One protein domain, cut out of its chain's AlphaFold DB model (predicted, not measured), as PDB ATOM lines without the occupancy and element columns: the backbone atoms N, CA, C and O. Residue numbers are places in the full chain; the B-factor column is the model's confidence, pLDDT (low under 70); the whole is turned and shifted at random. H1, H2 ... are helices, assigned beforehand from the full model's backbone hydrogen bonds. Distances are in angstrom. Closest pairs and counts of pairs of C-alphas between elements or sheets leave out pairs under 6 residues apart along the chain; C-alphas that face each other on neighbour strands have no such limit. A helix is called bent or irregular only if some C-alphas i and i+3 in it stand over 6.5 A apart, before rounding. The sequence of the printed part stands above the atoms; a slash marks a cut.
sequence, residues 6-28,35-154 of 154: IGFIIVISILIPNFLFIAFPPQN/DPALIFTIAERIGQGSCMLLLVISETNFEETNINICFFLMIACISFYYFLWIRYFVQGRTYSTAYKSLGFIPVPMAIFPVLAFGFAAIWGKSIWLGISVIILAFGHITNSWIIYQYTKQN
ATOM      1  N   ILE A   6     155.450 118.869 120.089       93.75
ATOM      2  CA  ILE A   6     155.512 119.857 121.173       93.75
ATOM      3  C   ILE A   6     154.839 119.321 122.443       93.75
ATOM      4  O   ILE A   6     155.425 119.370 123.527       93.75
ATOM      5  N   GLY A   7     153.629 118.771 122.322       94.25
ATOM      6  CA  GLY A   7     152.906 118.173 123.440       94.25
ATOM      7  C   GLY A   7     153.684 117.024 124.081       94.25
ATOM      8  O   GLY A   7     153.788 116.952 125.308       94.25
ATOM      9  N   PHE A   8     154.314 116.175 123.267       95.44
ATOM     10  CA  PHE A   8     155.202 115.119 123.748       95.44
ATOM     11  C   PHE A   8     156.414 115.670 124.520       95.44
ATOM     12  O   PHE A   8     156.712 115.184 125.613       95.44
ATOM     13  N   ILE A   9     157.069 116.722 124.020       95.81
ATOM     14  CA  ILE A   9     158.185 117.384 124.719       95.81
ATOM     15  C   ILE A   9     157.734 117.927 126.082       95.81
ATOM     16  O   ILE A   9     158.454 117.764 127.070       95.81
ATOM     17  N   ILE A  10     156.540 118.525 126.172       95.00
ATOM     18  CA  ILE A  10     155.979 119.017 127.443       95.00
ATOM     19  C   ILE A  10     155.779 117.858 128.427       95.00
ATOM     20  O   ILE A  10     156.203 117.954 129.581       95.00
ATOM     21  N   VAL A  11     155.186 116.745 127.978       94.75
ATOM     22  CA  VAL A  11     154.981 115.547 128.811       94.75
ATOM     23  C   VAL A  11     156.307 115.022 129.351       94.75
ATOM     24  O   VAL A  11     156.438 114.826 130.560       94.75
ATOM     25  N   ILE A  12     157.301 114.837 128.482       94.81
ATOM     26  CA  ILE A  12     158.628 114.356 128.876       94.81
ATOM     27  C   ILE A  12     159.290 115.328 129.854       94.81
ATOM     28  O   ILE A  12     159.811 114.896 130.881       94.81
ATOM     29  N   SER A  13     159.194 116.635 129.608       94.38
ATOM     30  CA  SER A  13     159.764 117.659 130.490       94.38
ATOM     31  C   SER A  13     159.198 117.579 131.908       94.38
ATOM     32  O   SER A  13     159.953 117.697 132.872       94.38
ATOM     33  N   ILE A  14     157.893 117.332 132.052       93.56
ATOM     34  CA  ILE A  14     157.231 117.190 133.358       93.56
ATOM     35  C   ILE A  14     157.509 115.810 133.986       93.56
ATOM     36  O   ILE A  14     157.582 115.694 135.209       93.56
ATOM     37  N   LEU A  15     157.684 114.756 133.182       90.81
ATOM     38  CA  LEU A  15     157.898 113.388 133.665       90.81
ATOM     39  C   LEU A  15     159.338 113.062 134.061       90.81
ATOM     40  O   LEU A  15     159.523 112.277 134.990       90.81
ATOM     41  N   ILE A  16     160.342 113.636 133.388       88.62
ATOM     42  CA  ILE A  16     161.765 113.354 133.640       88.62
ATOM     43  C   ILE A  16     162.097 113.391 135.139       88.62
ATOM     44  O   ILE A  16     162.669 112.419 135.639       88.62
ATOM     45  N   PRO A  17     161.697 114.427 135.900       83.62
ATOM     46  CA  PRO A  17     162.040 114.480 137.313       83.62
ATOM     47  C   PRO A  17     161.349 113.398 138.154       83.62
ATOM     48  O   PRO A  17     161.939 112.899 139.108       83.62
ATOM     49  N   ASN A  18     160.143 112.962 137.773       84.69
ATOM     50  CA  ASN A  18     159.435 111.884 138.468       84.69
ATOM     51  C   ASN A  18     160.154 110.535 138.327       84.69
ATOM     52  O   ASN A  18     160.161 109.745 139.271       84.69
ATOM     53  N   PHE A  19     160.813 110.274 137.194       81.69
ATOM     54  CA  PHE A  19     161.639 109.072 137.038       81.69
ATOM     55  C   PHE A  19     162.836 109.058 137.992       81.69
ATOM     56  O   PHE A  19     163.245 107.985 138.439       81.69
ATOM     57  N   LEU A  20     163.357 110.229 138.378       75.50
ATOM     58  CA  LEU A  20     164.419 110.311 139.380       75.50
ATOM     59  C   LEU A  20     163.951 109.794 140.745       75.50
ATOM     60  O   LEU A  20     164.767 109.262 141.486       75.50
ATOM     61  N   PHE A  21     162.662 109.891 141.073       77.06
ATOM     62  CA  PHE A  21     162.110 109.327 142.308       77.06
ATOM     63  C   PHE A  21     162.119 107.796 142.309       77.06
ATOM     64  O   PHE A  21     162.361 107.181 143.341       77.06
ATOM     65  N   ILE A  22     161.876 107.178 141.147       80.06
ATOM     66  CA  ILE A  22     161.925 105.718 140.982       80.06
ATOM     67  C   ILE A  22     163.378 105.238 141.063       80.06
ATOM     68  O   ILE A  22     163.669 104.258 141.742       80.06
ATOM     69  N   ALA A  23     164.298 105.949 140.402       81.19
ATOM     70  CA  ALA A  23     165.723 105.623 140.421       81.19
ATOM     71  C   ALA A  23     166.387 105.900 141.786       81.19
ATOM     72  O   ALA A  23     167.313 105.196 142.184       81.19
ATOM     73  N   PHE A  24     165.915 106.919 142.509       83.62
ATOM     74  CA  PHE A  24     166.443 107.356 143.799       83.62
ATOM     75  C   PHE A  24     165.304 107.516 144.817       83.62
ATOM     76  O   PHE A  24     164.859 108.642 145.077       83.62
ATOM     77  N   PRO A  25     164.832 106.403 145.407       81.75
ATOM     78  CA  PRO A  25     163.682 106.419 146.298       81.75
ATOM     79  C   PRO A  25     163.912 107.302 147.535       81.75
ATOM     80  O   PRO A  25     165.057 107.497 147.970       81.75
ATOM     81  N   PRO A  26     162.829 107.847 148.118       84.62
ATOM     82  CA  PRO A  26     162.897 108.677 149.310       84.62
ATOM     83  C   PRO A  26     163.464 107.904 150.500       84.62
ATOM     84  O   PRO A  26     163.166 106.729 150.714       84.62
ATOM     85  N   GLN A  27     164.249 108.598 151.316       84.31
ATOM     86  CA  GLN A  27     164.738 108.098 152.597       84.31
ATOM     87  C   GLN A  27     163.750 108.444 153.714       84.31
ATOM     88  O   GLN A  27     163.010 109.428 153.621       84.31
ATOM     89  N   ASN A  28     163.780 107.670 154.802       82.75
ATOM     90  CA  ASN A  28     162.963 107.896 156.001       82.75
ATOM     91  C   ASN A  28     161.455 107.914 155.708       82.75
ATOM     92  O   ASN A  28     160.725 108.785 156.180       82.75
ATOM     93  N   ASP A  35     147.055 106.272 154.107       67.12
ATOM     94  CA  ASP A  35     146.601 106.105 152.734       67.12
ATOM     95  C   ASP A  35     145.554 107.182 152.419       67.12
ATOM     96  O   ASP A  35     144.547 107.307 153.135       67.12
ATOM     97  N   PRO A  36     145.773 108.004 151.380       73.31
ATOM     98  CA  PRO A  36     144.732 108.887 150.897       73.31
ATOM     99  C   PRO A  36     143.513 108.063 150.477       73.31
ATOM    100  O   PRO A  36     143.640 106.930 150.007       73.31
ATOM    101  N   ALA A  37     142.312 108.628 150.623       84.94
ATOM    102  CA  ALA A  37     141.104 107.937 150.191       84.94
ATOM    103  C   ALA A  37     141.223 107.538 148.710       84.94
ATOM    104  O   ALA A  37     141.613 108.350 147.870       84.94
ATOM    105  N   LEU A  38     140.843 106.297 148.396       88.44
ATOM    106  CA  LEU A  38     140.999 105.675 147.076       88.44
ATOM    107  C   LEU A  38     140.466 106.546 145.923       88.44
ATOM    108  O   LEU A  38     141.047 106.564 144.840       88.44
ATOM    109  N   ILE A  39     139.417 107.335 146.176       90.81
ATOM    110  CA  ILE A  39     138.854 108.285 145.212       90.81
ATOM    111  C   ILE A  39     139.869 109.328 144.716       90.81
ATOM    112  O   ILE A  39     139.912 109.606 143.519       90.81
ATOM    113  N   PHE A  40     140.718 109.874 145.591       92.06
ATOM    114  CA  PHE A  40     141.699 110.896 145.219       92.06
ATOM    115  C   PHE A  40     142.857 110.293 144.430       92.06
ATOM    116  O   PHE A  40     143.302 110.878 143.446       92.06
ATOM    117  N   THR A  41     143.296 109.090 144.803       91.44
ATOM    118  CA  THR A  41     144.301 108.332 144.048       91.44
ATOM    119  C   THR A  41     143.804 107.988 142.648       91.44
ATOM    120  O   THR A  41     144.534 108.181 141.680       91.44
ATOM    121  N   ILE A  42     142.554 107.540 142.504       93.88
ATOM    122  CA  ILE A  42     141.966 107.284 141.182       93.88
ATOM    123  C   ILE A  42     141.872 108.577 140.370       93.88
ATOM    124  O   ILE A  42     142.286 108.593 139.210       93.88
ATOM    125  N   ALA A  43     141.386 109.668 140.972       94.56
ATOM    126  CA  ALA A  43     141.313 110.967 140.310       94.56
ATOM    127  C   ALA A  43     142.697 111.440 139.836       94.56
ATOM    128  O   ALA A  43     142.841 111.852 138.689       94.56
ATOM    129  N   GLU A  44     143.734 111.303 140.665       94.75
ATOM    130  CA  GLU A  44     145.113 111.617 140.292       94.75
ATOM    131  C   GLU A  44     145.568 110.800 139.077       94.75
ATOM    132  O   GLU A  44     146.061 111.378 138.112       94.75
ATOM    133  N   ARG A  45     145.374 109.473 139.080       95.19
ATOM    134  CA  ARG A  45     145.834 108.608 137.979       95.19
ATOM    135  C   ARG A  45     145.084 108.879 136.678       95.19
ATOM    136  O   ARG A  45     145.717 108.965 135.627       95.19
ATOM    137  N   ILE A  46     143.766 109.070 136.745       96.25
ATOM    138  CA  ILE A  46     142.940 109.415 135.580       96.25
ATOM    139  C   ILE A  46     143.320 110.800 135.049       96.25
ATOM    140  O   ILE A  46     143.537 110.963 133.847       96.25
ATOM    141  N   GLY A  47     143.443 111.796 135.926       96.00
ATOM    142  CA  GLY A  47     143.844 113.152 135.558       96.00
ATOM    143  C   GLY A  47     145.235 113.186 134.926       96.00
ATOM    144  O   GLY A  47     145.422 113.789 133.874       96.00
ATOM    145  N   GLN A  48     146.196 112.470 135.514       95.56
ATOM    146  CA  GLN A  48     147.574 112.399 135.032       95.56
ATOM    147  C   GLN A  48     147.640 111.739 133.651       95.56
ATOM    148  O   GLN A  48     148.202 112.317 132.721       95.56
ATOM    149  N   GLY A  49     147.029 110.559 133.506       96.00
ATOM    150  CA  GLY A  49     147.012 109.826 132.241       96.00
ATOM    151  C   GLY A  49     146.302 110.601 131.132       96.00
ATOM    152  O   GLY A  49     146.811 110.687 130.017       96.00
ATOM    153  N   SER A  50     145.167 111.232 131.446       96.12
ATOM    154  CA  SER A  50     144.429 112.032 130.465       96.12
ATOM    155  C   SER A  50     145.166 113.315 130.067       96.12
ATOM    156  O   SER A  50     145.210 113.612 128.876       96.12
ATOM    157  N   CYS A  51     145.830 114.022 130.993       96.50
ATOM    158  CA  CYS A  51     146.675 115.176 130.650       96.50
ATOM    159  C   CYS A  51     147.792 114.793 129.671       96.50
ATOM    160  O   CYS A  51     148.015 115.487 128.679       96.50
ATOM    161  N   MET A  52     148.476 113.676 129.931       95.19
ATOM    162  CA  MET A  52     149.563 113.195 129.074       95.19
ATOM    163  C   MET A  52     149.061 112.803 127.693       95.19
ATOM    164  O   MET A  52     149.620 113.236 126.687       95.19
ATOM    165  N   LEU A  53     147.985 112.016 127.642       95.50
ATOM    166  CA  LEU A  53     147.404 111.575 126.383       95.50
ATOM    167  C   LEU A  53     146.949 112.771 125.545       95.50
ATOM    168  O   LEU A  53     147.306 112.866 124.375       95.50
ATOM    169  N   LEU A  54     146.205 113.703 126.148       95.50
ATOM    170  CA  LEU A  54     145.664 114.867 125.450       95.50
ATOM    171  C   LEU A  54     146.757 115.799 124.933       95.50
ATOM    172  O   LEU A  54     146.601 116.324 123.838       95.50
ATOM    173  N   LEU A  55     147.868 115.974 125.648       94.56
ATOM    174  CA  LEU A  55     149.013 116.715 125.111       94.56
ATOM    175  C   LEU A  55     149.570 116.056 123.845       94.56
ATOM    176  O   LEU A  55     149.792 116.738 122.851       94.56
ATOM    177  N   VAL A  56     149.745 114.735 123.861       95.06
ATOM    178  CA  VAL A  56     150.362 113.996 122.752       95.06
ATOM    179  C   VAL A  56     149.451 113.906 121.525       95.06
ATOM    180  O   VAL A  56     149.961 113.914 120.414       95.06
ATOM    181  N   ILE A  57     148.124 113.849 121.680       93.69
ATOM    182  CA  ILE A  57     147.192 113.678 120.540       93.69
ATOM    183  C   ILE A  57     146.608 114.989 119.979       93.69
ATOM    184  O   ILE A  57     145.769 114.962 119.066       93.69
ATOM    185  N   SER A  58     147.008 116.139 120.528       89.94
ATOM    186  CA  SER A  58     146.464 117.453 120.158       89.94
ATOM    187  C   SER A  58     147.410 118.249 119.249       89.94
ATOM    188  O   SER A  58     147.693 119.409 119.521       89.94
ATOM    189  N   GLU A  59     147.895 117.643 118.159       88.25
ATOM    190  CA  GLU A  59     148.784 118.284 117.164       88.25
ATOM    191  C   GLU A  59     148.334 119.694 116.756       88.25
ATOM    192  O   GLU A  59     149.043 120.669 116.999       88.25
ATOM    193  N   THR A  60     147.101 119.824 116.264       84.31
ATOM    194  CA  THR A  60     146.513 121.100 115.817       84.31
ATOM    195  C   THR A  60     146.441 122.159 116.916       84.31
ATOM    196  O   THR A  60     146.424 123.352 116.640       84.31
ATOM    197  N   ASN A  61     146.373 121.746 118.184       89.25
ATOM    198  CA  ASN A  61     146.310 122.672 119.309       89.25
ATOM    199  C   ASN A  61     147.678 123.256 119.662       89.25
ATOM    200  O   ASN A  61     147.725 124.341 120.233       89.25
ATOM    201  N   PHE A  62     148.777 122.560 119.371       87.88
ATOM    202  CA  PHE A  62     150.107 122.944 119.850       87.88
ATOM    203  C   PHE A  62     151.065 123.357 118.730       87.88
ATOM    204  O   PHE A  62     151.798 124.321 118.923       87.88
ATOM    205  N   GLU A  63     151.036 122.701 117.567       85.94
ATOM    206  CA  GLU A  63     151.958 122.992 116.454       85.94
ATOM    207  C   GLU A  63     151.605 124.297 115.717       85.94
ATOM    208  O   GLU A  63     152.483 125.005 115.234       85.94
ATOM    209  N   GLU A  64     150.322 124.665 115.674       83.31
ATOM    210  CA  GLU A  64     149.841 125.883 114.999       83.31
ATOM    211  C   GLU A  64     149.707 127.088 115.950       83.31
ATOM    212  O   GLU A  64     149.309 128.187 115.551       83.31
ATOM    213  N   THR A  65     150.013 126.897 117.234       88.00
ATOM    214  CA  THR A  65     149.776 127.909 118.263       88.00
ATOM    215  C   THR A  65     150.984 128.819 118.446       88.00
ATOM    216  O   THR A  65     152.078 128.395 118.808       88.00
ATOM    217  N   ASN A  66     150.753 130.125 118.302       91.31
ATOM    218  CA  ASN A  66     151.771 131.135 118.572       91.31
ATOM    219  C   ASN A  66     152.201 131.152 120.048       91.31
ATOM    220  O   ASN A  66     151.390 131.005 120.971       91.31
ATOM    221  N   ILE A  67     153.485 131.419 120.274       93.50
ATOM    222  CA  ILE A  67     154.040 131.641 121.611       93.50
ATOM    223  C   ILE A  67     153.364 132.865 122.239       93.50
ATOM    224  O   ILE A  67     153.258 133.925 121.624       93.50
ATOM    225  N   ASN A  68     152.908 132.722 123.481       93.88
ATOM    226  CA  ASN A  68     152.272 133.795 124.238       93.88
ATOM    227  C   ASN A  68     152.666 133.733 125.724       93.88
ATOM    228  O   ASN A  68     153.502 132.929 126.133       93.88
ATOM    229  N   ILE A  69     152.050 134.578 126.554       96.25
ATOM    230  CA  ILE A  69     152.339 134.625 127.992       96.25
ATOM    231  C   ILE A  69     152.118 133.276 128.699       96.25
ATOM    232  O   ILE A  69     152.902 132.918 129.573       96.25
ATOM    233  N   CYS A  70     151.112 132.491 128.301       96.00
ATOM    234  CA  CYS A  70     150.836 131.179 128.892       96.00
ATOM    235  C   CYS A  70     151.964 130.183 128.607       96.00
ATOM    236  O   CYS A  70     152.318 129.412 129.495       96.00
ATOM    237  N   PHE A  71     152.581 130.247 127.425       95.50
ATOM    238  CA  PHE A  71     153.773 129.454 127.124       95.50
ATOM    239  C   PHE A  71     154.916 129.776 128.098       95.50
ATOM    240  O   PHE A  71     155.483 128.872 128.712       95.50
ATOM    241  N   PHE A  72     155.221 131.058 128.320       97.06
ATOM    242  CA  PHE A  72     156.279 131.449 129.258       97.06
ATOM    243  C   PHE A  72     155.954 131.073 130.708       97.06
ATOM    244  O   PHE A  72     156.838 130.619 131.432       97.06
ATOM    245  N   LEU A  73     154.693 131.202 131.129       97.62
ATOM    246  CA  LEU A  73     154.253 130.781 132.463       97.62
ATOM    247  C   LEU A  73     154.367 129.263 132.657       97.62
ATOM    248  O   LEU A  73     154.798 128.818 133.721       97.62
ATOM    249  N   MET A  74     154.052 128.469 131.629       97.31
ATOM    250  CA  MET A  74     154.272 127.021 131.633       97.31
ATOM    251  C   MET A  74     155.758 126.693 131.830       97.31
ATOM    252  O   MET A  74     156.101 125.934 132.736       97.31
ATOM    253  N   ILE A  75     156.646 127.299 131.034       96.94
ATOM    254  CA  ILE A  75     158.099 127.093 131.145       96.94
ATOM    255  C   ILE A  75     158.625 127.531 132.519       96.94
ATOM    256  O   ILE A  75     159.447 126.830 133.116       96.94
ATOM    257  N   ALA A  76     158.126 128.642 133.064       97.31
ATOM    258  CA  ALA A  76     158.477 129.089 134.408       97.31
ATOM    259  C   ALA A  76     158.060 128.056 135.470       97.31
ATOM    260  O   ALA A  76     158.868 127.708 136.330       97.31
ATOM    261  N   CYS A  77     156.843 127.504 135.384       97.00
ATOM    262  CA  CYS A  77     156.369 126.463 136.302       97.00
ATOM    263  C   CYS A  77     157.240 125.203 136.243       97.00
ATOM    264  O   CYS A  77     157.621 124.676 137.287       97.00
ATOM    265  N   ILE A  78     157.602 124.753 135.037       96.38
ATOM    266  CA  ILE A  78     158.514 123.617 134.851       96.38
ATOM    267  C   ILE A  78     159.887 123.942 135.456       96.38
ATOM    268  O   ILE A  78     160.442 123.136 136.193       96.38
ATOM    269  N   SER A  79     160.414 125.145 135.242       95.88
ATOM    270  CA  SER A  79     161.716 125.553 135.793       95.88
ATOM    271  C   SER A  79     161.726 125.551 137.328       95.88
ATOM    272  O   SER A  79     162.640 125.001 137.947       95.88
ATOM    273  N   PHE A  80     160.679 126.092 137.963       95.12
ATOM    274  CA  PHE A  80     160.515 126.027 139.420       95.12
ATOM    275  C   PHE A  80     160.375 124.590 139.921       95.12
ATOM    276  O   PHE A  80     160.946 124.237 140.953       95.12
ATOM    277  N   TYR A  81     159.658 123.746 139.183       94.62
ATOM    278  CA  TYR A  81     159.538 122.331 139.502       94.62
ATOM    279  C   TYR A  81     160.902 121.624 139.502       94.62
ATOM    280  O   TYR A  81     161.220 120.909 140.452       94.62
ATOM    281  N   TYR A  82     161.766 121.894 138.521       94.31
ATOM    282  CA  TYR A  82     163.135 121.363 138.500       94.31
ATOM    283  C   TYR A  82     163.980 121.888 139.666       94.31
ATOM    284  O   TYR A  82     164.696 121.114 140.302       94.31
ATOM    285  N   PHE A  83     163.866 123.175 140.006       92.94
ATOM    286  CA  PHE A  83     164.534 123.731 141.187       92.94
ATOM    287  C   PHE A  83     164.120 123.008 142.481       92.94
ATOM    288  O   PHE A  83     164.963 122.724 143.334       92.94
ATOM    289  N   LEU A  84     162.839 122.655 142.625       92.19
ATOM    290  CA  LEU A  84     162.348 121.897 143.779       92.19
ATOM    291  C   LEU A  84     162.912 120.479 143.833       92.19
ATOM    292  O   LEU A  84     163.237 120.009 144.923       92.19
ATOM    293  N   TRP A  85     163.086 119.824 142.686       92.75
ATOM    294  CA  TRP A  85     163.784 118.542 142.627       92.75
ATOM    295  C   TRP A  85     165.243 118.667 143.041       92.75
ATOM    296  O   TRP A  85     165.701 117.893 143.877       92.75
ATOM    297  N   ILE A  86     165.963 119.675 142.544       91.38
ATOM    298  CA  ILE A  86     167.344 119.937 142.973       91.38
ATOM    299  C   ILE A  86     167.389 120.132 144.494       91.38
ATOM    300  O   ILE A  86     168.175 119.477 145.175       91.38
ATOM    301  N   ARG A  87     166.491 120.958 145.049       90.81
ATOM    302  CA  ARG A  87     166.351 121.142 146.502       90.81
ATOM    303  C   ARG A  87     166.104 119.811 147.219       90.81
ATOM    304  O   ARG A  87     166.729 119.569 148.248       90.81
ATOM    305  N   TYR A  88     165.216 118.963 146.707       90.50
ATOM    306  CA  TYR A  88     164.920 117.647 147.277       90.50
ATOM    307  C   TYR A  88     166.163 116.752 147.344       90.50
ATOM    308  O   TYR A  88     166.448 116.171 148.394       90.50
ATOM    309  N   PHE A  89     166.940 116.692 146.261       89.06
ATOM    310  CA  PHE A  89     168.175 115.911 146.204       89.06
ATOM    311  C   PHE A  89     169.256 116.459 147.138       89.06
ATOM    312  O   PHE A  89     169.847 115.693 147.897       89.06
ATOM    313  N   VAL A  90     169.469 117.778 147.142       89.19
ATOM    314  CA  VAL A  90     170.452 118.446 148.015       89.19
ATOM    315  C   VAL A  90     170.112 118.257 149.496       89.19
ATOM    316  O   VAL A  90     171.006 118.118 150.323       89.19
ATOM    317  N   GLN A  91     168.826 118.187 149.845       86.56
ATOM    318  CA  GLN A  91     168.355 117.960 151.217       86.56
ATOM    319  C   GLN A  91     168.281 116.472 151.605       86.56
ATOM    320  O   GLN A  91     167.565 116.109 152.538       86.56
ATOM    321  N   GLY A  92     168.997 115.597 150.895       85.56
ATOM    322  CA  GLY A  92     169.150 114.191 151.270       85.56
ATOM    323  C   GLY A  92     167.962 113.295 150.918       85.56
ATOM    324  O   GLY A  92     167.877 112.183 151.430       85.56
ATOM    325  N   ARG A  93     167.051 113.740 150.038       87.19
ATOM    326  CA  ARG A  93     165.905 112.944 149.556       87.19
ATOM    327  C   ARG A  93     164.990 112.432 150.674       87.19
ATOM    328  O   ARG A  93     164.450 111.333 150.576       87.19
ATOM    329  N   THR A  94     164.833 113.178 151.767       85.31
ATOM    330  CA  THR A  94     163.919 112.737 152.830       85.31
ATOM    331  C   THR A  94     162.470 112.808 152.352       85.31
ATOM    332  O   THR A  94     162.092 113.753 151.655       85.31
ATOM    333  N   TYR A  95     161.647 111.834 152.746       82.56
ATOM    334  CA  TYR A  95     160.231 111.776 152.375       82.56
ATOM    335  C   TYR A  95     159.491 113.084 152.704       82.56
ATOM    336  O   TYR A  95     158.761 113.609 151.869       82.56
ATOM    337  N   SER A  96     159.753 113.675 153.876       82.19
ATOM    338  CA  SER A  96     159.168 114.960 154.290       82.19
ATOM    339  C   SER A  96     159.531 116.108 153.339       82.19
ATOM    340  O   SER A  96     158.668 116.915 152.993       82.19
ATOM    341  N   THR A  97     160.771 116.167 152.832       82.81
ATOM    342  CA  THR A  97     161.198 117.237 151.914       82.81
ATOM    343  C   THR A  97     160.379 117.268 150.619       82.81
ATOM    344  O   THR A  97     160.165 118.355 150.085       82.81
ATOM    345  N   ALA A  98     159.890 116.119 150.136       82.62
ATOM    346  CA  ALA A  98     159.050 116.048 148.936       82.62
ATOM    347  C   ALA A  98     157.730 116.829 149.087       82.62
ATOM    348  O   ALA A  98     157.258 117.465 148.146       82.62
ATOM    349  N   TYR A  99     157.168 116.831 150.296       83.56
ATOM    350  CA  TYR A  99     155.886 117.465 150.606       83.56
ATOM    351  C   TYR A  99     156.042 118.795 151.341       83.56
ATOM    352  O   TYR A  99     155.066 119.516 151.514       83.56
ATOM    353  N   LYS A 100     157.258 119.133 151.780       84.75
ATOM    354  CA  LYS A 100     157.531 120.320 152.585       84.75
ATOM    355  C   LYS A 100     157.189 121.601 151.829       84.75
ATOM    356  O   LYS A 100     157.627 121.824 150.697       84.75
ATOM    357  N   SER A 101     156.509 122.499 152.531       85.69
ATOM    358  CA  SER A 101     156.169 123.819 152.020       85.69
ATOM    359  C   SER A 101     157.402 124.646 151.629       85.69
ATOM    360  O   SER A 101     158.512 124.501 152.164       85.69
ATOM    361  N   LEU A 102     157.207 125.530 150.653       85.81
ATOM    362  CA  LEU A 102     158.153 126.574 150.269       85.81
ATOM    363  C   LEU A 102     157.462 127.925 150.483       85.81
ATOM    364  O   LEU A 102     156.612 128.330 149.690       85.81
ATOM    365  N   GLY A 103     157.794 128.602 151.585       84.69
ATOM    366  CA  GLY A 103     157.097 129.822 151.998       84.69
ATOM    367  C   GLY A 103     155.608 129.552 152.230       84.69
ATOM    368  O   GLY A 103     155.253 128.714 153.058       84.69
ATOM    369  N   PHE A 104     154.750 130.233 151.468       84.06
ATOM    370  CA  PHE A 104     153.289 130.096 151.538       84.06
ATOM    371  C   PHE A 104     152.723 128.964 150.669       84.06
ATOM    372  O   PHE A 104     151.540 128.653 150.774       84.06
ATOM    373  N   ILE A 105     153.540 128.341 149.812       87.94
ATOM    374  CA  ILE A 105     153.092 127.266 148.923       87.94
ATOM    375  C   ILE A 105     153.260 125.931 149.660       87.94
ATOM    376  O   ILE A 105     154.397 125.556 149.965       87.94
ATOM    377  N   PRO A 106     152.175 125.200 149.959       83.00
ATOM    378  CA  PRO A 106     152.247 124.079 150.887       83.00
ATOM    379  C   PRO A 106     152.837 122.803 150.298       83.00
ATOM    380  O   PRO A 106     153.666 122.180 150.943       83.00
ATOM    381  N   VAL A 107     152.448 122.440 149.074       90.88
ATOM    382  CA  VAL A 107     152.909 121.226 148.379       90.88
ATOM    383  C   VAL A 107     153.443 121.601 146.997       90.88
ATOM    384  O   VAL A 107     152.837 121.291 145.971       90.88
ATOM    385  N   PRO A 108     154.560 122.348 146.945       91.88
ATOM    386  CA  PRO A 108     155.000 122.999 145.718       91.88
ATOM    387  C   PRO A 108     155.332 121.981 144.613       91.88
ATOM    388  O   PRO A 108     154.983 122.218 143.460       91.88
ATOM    389  N   MET A 109     155.899 120.813 144.950       91.56
ATOM    390  CA  MET A 109     156.192 119.759 143.964       91.56
ATOM    391  C   MET A 109     154.944 119.187 143.283       91.56
ATOM    392  O   MET A 109     155.058 118.727 142.155       91.56
ATOM    393  N   ALA A 110     153.771 119.253 143.922       93.38
ATOM    394  CA  ALA A 110     152.502 118.833 143.328       93.38
ATOM    395  C   ALA A 110     151.806 119.972 142.566       93.38
ATOM    396  O   ALA A 110     151.188 119.756 141.526       93.38
ATOM    397  N   ILE A 111     151.922 121.205 143.065       95.31
ATOM    398  CA  ILE A 111     151.243 122.375 142.494       95.31
ATOM    399  C   ILE A 111     151.862 122.788 141.153       95.31
ATOM    400  O   ILE A 111     151.130 123.032 140.197       95.31
ATOM    401  N   PHE A 112     153.194 122.860 141.046       95.94
ATOM    402  CA  PHE A 112     153.838 123.365 139.824       95.94
ATOM    403  C   PHE A 112     153.592 122.502 138.573       95.94
ATOM    404  O   PHE A 112     153.318 123.092 137.527       95.94
ATOM    405  N   PRO A 113     153.606 121.155 138.628       95.56
ATOM    406  CA  PRO A 113     153.205 120.326 137.490       95.56
ATOM    407  C   PRO A 113     151.756 120.563 137.057       95.56
ATOM    408  O   PRO A 113     151.484 120.680 135.865       95.56
ATOM    409  N   VAL A 114     150.828 120.691 138.012       97.19
ATOM    410  CA  VAL A 114     149.412 120.977 137.723       97.19
ATOM    411  C   VAL A 114     149.260 122.338 137.042       97.19
ATOM    412  O   VAL A 114     148.552 122.446 136.043       97.19
ATOM    413  N   LEU A 115     149.967 123.363 137.528       97.50
ATOM    414  CA  LEU A 115     149.995 124.681 136.888       97.50
ATOM    415  C   LEU A 115     150.609 124.626 135.487       97.50
ATOM    416  O   LEU A 115     150.071 125.246 134.575       97.50
ATOM    417  N   ALA A 116     151.688 123.863 135.289       97.38
ATOM    418  CA  ALA A 116     152.298 123.684 133.975       97.38
ATOM    419  C   ALA A 116     151.303 123.069 132.975       97.38
ATOM    420  O   ALA A 116     151.128 123.616 131.886       97.38
ATOM    421  N   PHE A 117     150.584 122.007 133.358       97.31
ATOM    422  CA  PHE A 117     149.518 121.449 132.519       97.31
ATOM    423  C   PHE A 117     148.365 122.440 132.295       97.31
ATOM    424  O   PHE A 117     147.844 122.526 131.187       97.31
ATOM    425  N   GLY A 118     147.984 123.222 133.309       97.69
ATOM    426  CA  GLY A 118     146.949 124.254 133.188       97.69
ATOM    427  C   GLY A 118     147.318 125.352 132.192       97.69
ATOM    428  O   GLY A 118     146.522 125.696 131.318       97.69
ATOM    429  N   PHE A 119     148.549 125.863 132.254       97.88
ATOM    430  CA  PHE A 119     149.046 126.824 131.274       97.88
ATOM    431  C   PHE A 119     149.178 126.209 129.880       97.88
ATOM    432  O   PHE A 119     148.852 126.889 128.910       97.88
ATOM    433  N   ALA A 120     149.558 124.931 129.767       96.69
ATOM    434  CA  ALA A 120     149.540 124.210 128.495       96.69
ATOM    435  C   ALA A 120     148.117 124.098 127.917       96.69
ATOM    436  O   ALA A 120     147.925 124.305 126.722       96.69
ATOM    437  N   ALA A 121     147.105 123.844 128.756       97.00
ATOM    438  CA  ALA A 121     145.701 123.795 128.344       97.00
ATOM    439  C   ALA A 121     145.214 125.132 127.777       97.00
ATOM    440  O   ALA A 121     144.575 125.158 126.725       97.00
ATOM    441  N   ILE A 122     145.543 126.237 128.453       96.69
ATOM    442  CA  ILE A 122     145.182 127.588 128.004       96.69
ATOM    443  C   ILE A 122     145.959 127.947 126.737       96.69
ATOM    444  O   ILE A 122     145.372 128.466 125.787       96.69
ATOM    445  N   TRP A 123     147.259 127.649 126.703       96.19
ATOM    446  CA  TRP A 123     148.116 127.928 125.556       96.19
ATOM    447  C   TRP A 123     147.616 127.200 124.307       96.19
ATOM    448  O   TRP A 123     147.283 127.858 123.327       96.19
ATOM    449  N   GLY A 124     147.438 125.879 124.384       93.75
ATOM    450  CA  GLY A 124     146.900 125.068 123.290       93.75
ATOM    451  C   GLY A 124     145.387 125.197 123.086       93.75
ATOM    452  O   GLY A 124     144.817 124.497 122.253       93.75
ATOM    453  N   LYS A 125     144.697 126.055 123.852       94.31
ATOM    454  CA  LYS A 125     143.237 126.266 123.784       94.31
ATOM    455  C   LYS A 125     142.435 124.954 123.841       94.31
ATOM    456  O   LYS A 125     141.431 124.794 123.150       94.31
ATOM    457  N   SER A 126     142.887 123.993 124.648       94.12
ATOM    458  CA  SER A 126     142.287 122.658 124.739       94.12
ATOM    459  C   SER A 126     141.383 122.548 125.964       94.12
ATOM    460  O   SER A 126     141.850 122.415 127.098       94.12
ATOM    461  N   ILE A 127     140.067 122.571 125.731       94.69
ATOM    462  CA  ILE A 127     139.055 122.426 126.790       94.69
ATOM    463  C   ILE A 127     139.163 121.069 127.497       94.69
ATOM    464  O   ILE A 127     139.075 120.999 128.720       94.69
ATOM    465  N   TRP A 128     139.428 120.000 126.739       95.50
ATOM    466  CA  TRP A 128     139.575 118.648 127.272       95.50
ATOM    467  C   TRP A 128     140.789 118.543 128.188       95.50
ATOM    468  O   TRP A 128     140.682 117.975 129.273       95.50
ATOM    469  N   LEU A 129     141.916 119.151 127.797       96.19
ATOM    470  CA  LEU A 129     143.099 119.197 128.652       96.19
ATOM    471  C   LEU A 129     142.809 119.995 129.930       96.19
ATOM    472  O   LEU A 129     143.200 119.570 131.011       96.19
ATOM    473  N   GLY A 130     142.053 121.092 129.833       97.12
ATOM    474  CA  GLY A 130     141.608 121.861 130.999       97.12
ATOM    475  C   GLY A 130     140.787 121.032 131.994       97.12
ATOM    476  O   GLY A 130     141.046 121.083 133.196       97.12
ATOM    477  N   ILE A 131     139.848 120.213 131.511       97.56
ATOM    478  CA  ILE A 131     139.064 119.300 132.363       97.56
ATOM    479  C   ILE A 131     139.981 118.279 133.049       97.56
ATOM    480  O   ILE A 131     139.890 118.083 134.263       97.56
ATOM    481  N   SER A 132     140.906 117.671 132.304       97.31
ATOM    482  CA  SER A 132     141.893 116.736 132.855       97.31
ATOM    483  C   SER A 132     142.773 117.367 133.934       97.31
ATOM    484  O   SER A 132     143.053 116.721 134.944       97.31
ATOM    485  N   VAL A 133     143.156 118.638 133.770       97.81
ATOM    486  CA  VAL A 133     143.924 119.395 134.769       97.81
ATOM    487  C   VAL A 133     143.133 119.580 136.057       97.81
ATOM    488  O   VAL A 133     143.704 119.432 137.131       97.81
ATOM    489  N   ILE A 134     141.830 119.859 135.979       97.75
ATOM    490  CA  ILE A 134     140.979 120.002 137.171       97.75
ATOM    491  C   ILE A 134     140.889 118.671 137.929       97.75
ATOM    492  O   ILE A 134     141.047 118.646 139.150       97.75
ATOM    493  N   ILE A 135     140.696 117.560 137.209       97.31
ATOM    494  CA  ILE A 135     140.662 116.213 137.802       97.31
ATOM    495  C   ILE A 135     142.011 115.887 138.463       97.31
ATOM    496  O   ILE A 135     142.046 115.435 139.610       97.31
ATOM    497  N   LEU A 136     143.121 116.171 137.772       97.19
ATOM    498  CA  LEU A 136     144.469 115.985 138.305       97.19
ATOM    499  C   LEU A 136     144.706 116.849 139.547       97.19
ATOM    500  O   LEU A 136     145.223 116.343 140.537       97.19
ATOM    501  N   ALA A 137     144.320 118.126 139.520       96.56
ATOM    502  CA  ALA A 137     144.464 119.042 140.646       96.56
ATOM    503  C   ALA A 137     143.727 118.512 141.879       96.56
ATOM    504  O   ALA A 137     144.301 118.455 142.966       96.56
ATOM    505  N   PHE A 138     142.482 118.065 141.695       95.31
ATOM    506  CA  PHE A 138     141.662 117.526 142.771       95.31
ATOM    507  C   PHE A 138     142.274 116.271 143.404       95.31
ATOM    508  O   PHE A 138     142.281 116.159 144.626       95.31
ATOM    509  N   GLY A 139     142.819 115.351 142.607       94.44
ATOM    510  CA  GLY A 139     143.493 114.158 143.127       94.44
ATOM    511  C   GLY A 139     144.875 114.459 143.713       94.44
ATOM    512  O   GLY A 139     145.113 114.276 144.904       94.44
ATOM    513  N   HIS A 140     145.783 114.963 142.877       93.88
ATOM    514  CA  HIS A 140     147.215 115.067 143.166       93.88
ATOM    515  C   HIS A 140     147.540 116.085 144.269       93.88
ATOM    516  O   HIS A 140     148.356 115.800 145.152       93.88
ATOM    517  N   ILE A 141     146.891 117.258 144.269       94.06
ATOM    518  CA  ILE A 141     147.122 118.274 145.310       94.06
ATOM    519  C   ILE A 141     146.526 117.802 146.636       94.06
ATOM    520  O   ILE A 141     147.187 117.925 147.665       94.06
ATOM    521  N   THR A 142     145.323 117.219 146.626       92.88
ATOM    522  CA  THR A 142     144.679 116.717 147.849       92.88
ATOM    523  C   THR A 142     145.471 115.570 148.471       92.88
ATOM    524  O   THR A 142     145.749 115.614 149.668       92.88
ATOM    525  N   ASN A 143     145.913 114.595 147.671       91.44
ATOM    526  CA  ASN A 143     146.786 113.511 148.131       91.44
ATOM    527  C   ASN A 143     148.065 114.055 148.765       91.44
ATOM    528  O   ASN A 143     148.395 113.722 149.904       91.44
ATOM    529  N   SER A 144     148.746 114.957 148.059       91.00
ATOM    530  CA  SER A 144     149.985 115.567 148.545       91.00
ATOM    531  C   SER A 144     149.765 116.377 149.823       91.00
ATOM    532  O   SER A 144     150.605 116.361 150.718       91.00
ATOM    533  N   TRP A 145     148.631 117.070 149.941       90.31
ATOM    534  CA  TRP A 145     148.276 117.844 151.127       90.31
ATOM    535  C   TRP A 145     147.985 116.958 152.342       90.31
ATOM    536  O   TRP A 145     148.440 117.270 153.442       90.31
ATOM    537  N   ILE A 146     147.272 115.840 152.164       89.38
ATOM    538  CA  ILE A 146     147.028 114.865 153.239       89.38
ATOM    539  C   ILE A 146     148.365 114.344 153.785       89.38
ATOM    540  O   ILE A 146     148.565 114.310 155.001       89.38
ATOM    541  N   ILE A 147     149.303 114.017 152.894       86.88
ATOM    542  CA  ILE A 147     150.649 113.562 153.267       86.88
ATOM    543  C   ILE A 147     151.445 114.685 153.951       86.88
ATOM    544  O   ILE A 147     152.109 114.453 154.963       86.88
ATOM    545  N   TYR A 148     151.353 115.922 153.456       86.31
ATOM    546  CA  TYR A 148     151.983 117.082 154.088       86.31
ATOM    547  C   TYR A 148     151.504 117.290 155.534       86.31
ATOM    548  O   TYR A 148     152.317 117.491 156.432       86.31
ATOM    549  N   GLN A 149     150.197 117.193 155.786       85.19
ATOM    550  CA  GLN A 149     149.653 117.328 157.140       85.19
ATOM    551  C   GLN A 149     150.159 116.223 158.071       85.19
ATOM    552  O   GLN A 149     150.526 116.509 159.209       85.19
ATOM    553  N   TYR A 150     150.250 114.987 157.576       81.81
ATOM    554  CA  TYR A 150     150.803 113.869 158.340       81.81
ATOM    555  C   TYR A 150     152.290 114.075 158.676       81.81
ATOM    556  O   TYR A 150     152.704 113.910 159.819       81.81
ATOM    557  N   THR A 151     153.092 114.503 157.699       77.56
ATOM    558  CA  THR A 151     154.539 114.745 157.876       77.56
ATOM    559  C   THR A 151     154.876 116.003 158.679       77.56
ATOM    560  O   THR A 151     156.031 116.183 159.046       77.56
ATOM    561  N   LYS A 152     153.907 116.890 158.932       74.69
ATOM    562  CA  LYS A 152     154.068 118.057 159.813       74.69
ATOM    563  C   LYS A 152     153.781 117.727 161.284       74.69
ATOM    564  O   LYS A 152     154.245 118.451 162.161       74.69
ATOM    565  N   GLN A 153     152.963 116.708 161.542       61.69
ATOM    566  CA  GLN A 153     152.534 116.320 162.892       61.69
ATOM    567  C   GLN A 153     153.504 115.351 163.586       61.69
ATOM    568  O   GLN A 153     153.469 115.265 164.811       61.69
ATOM    569  N   ASN A 154     154.361 114.670 162.816       55.47
ATOM    570  CA  ASN A 154     155.405 113.747 163.276       55.47
ATOM    571  C   ASN A 154     156.800 114.310 162.997       55.47
ATOM    572  O   ASN A 154     157.731 113.964 163.755       55.47
TER     573      ASN A 154
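AT A GLANCE: This is residues 6 to 28 and 35 to 154 of the 154 residues of an uncharacterized protein of Cytobacillus praedii (UniProt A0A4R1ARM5). Five long helices form an elongated up-and-down bundle: H4, H6 and H7 stand side by side with H6 nearest the middle, and H1 and the slanted H2 cover one side of them. The short H3 and H5 sit at opposite ends. The printed part has 143 residues, with seven named helices, H1 to H7 in chain order, and no named strand; the class is all helix. It is compact, with a radius of gyration of the C-alphas of 15.3 A and spans of 49 by 32 by 29 A.

HOW THE PARTS SIT: H7, residues 127 to 153, touches H6, residues 108 to 123, in a helical hairpin at a shallow tilt of 9 degrees; their closest C-alphas, Ala 121 and Gly 130, are 5.2 A apart. H7 touches H2, residues 38 to 57, at a steep tilt of 40 degrees, opposite ways, closest at C-alphas 47 and 136, 4.0 A. H6 touches H4, residues 69 to 90, at 19 degrees, a shallow tilt, opposite ways, closest at C-alphas 74 and 116, 4.5 A. H1, residues 6 to 23, touches H4 with residues 13 to 17 alone, closest at C-alphas 14 and 78, 6.7 A, and H2 with residues 6 to 11 alone, closest at C-alphas 7 and 55, 4.5 A. H5, residues 95 to 99, touches H7, closest at C-alphas 99 and 148, 5.2 A. H3, residues 59 to 62, touches H1, closest at C-alphas 62 and 6, 6.4 A. Every O i to N i+4 pair is within hydrogen-bond range in H2 and H4, against 9 of 14 in H1, 10 of 12 in H6, 22 of 23 in H7 and 0 of 1 in H5, which has 2 of 2 O i to N i+3 pairs.

IN THESE COORDINATES: H7 runs 39.0 A to C-alpha 153 at (152.534, 116.320, 162.892), H4 31.5 A, H2 28.4 A and H6 21.9 A. H1, 26.0 A, begins at C-alpha 6 (155.512, 119.857, 121.173); it has a kink of 40 degrees near residue 17 and is only just irregular, with C-alphas 14 and 17 6.8 A apart.

THE WHOLE: The two farthest C-alphas, Glu 64 and Asn 154, are 50.1 A apart. Residues 29 to 34 are not printed; C-alphas 28 and 35 are 16.8 A apart across the cut. Of the links printed whole, none is long. Residues 35, 153 and 154 have pLDDT under 70.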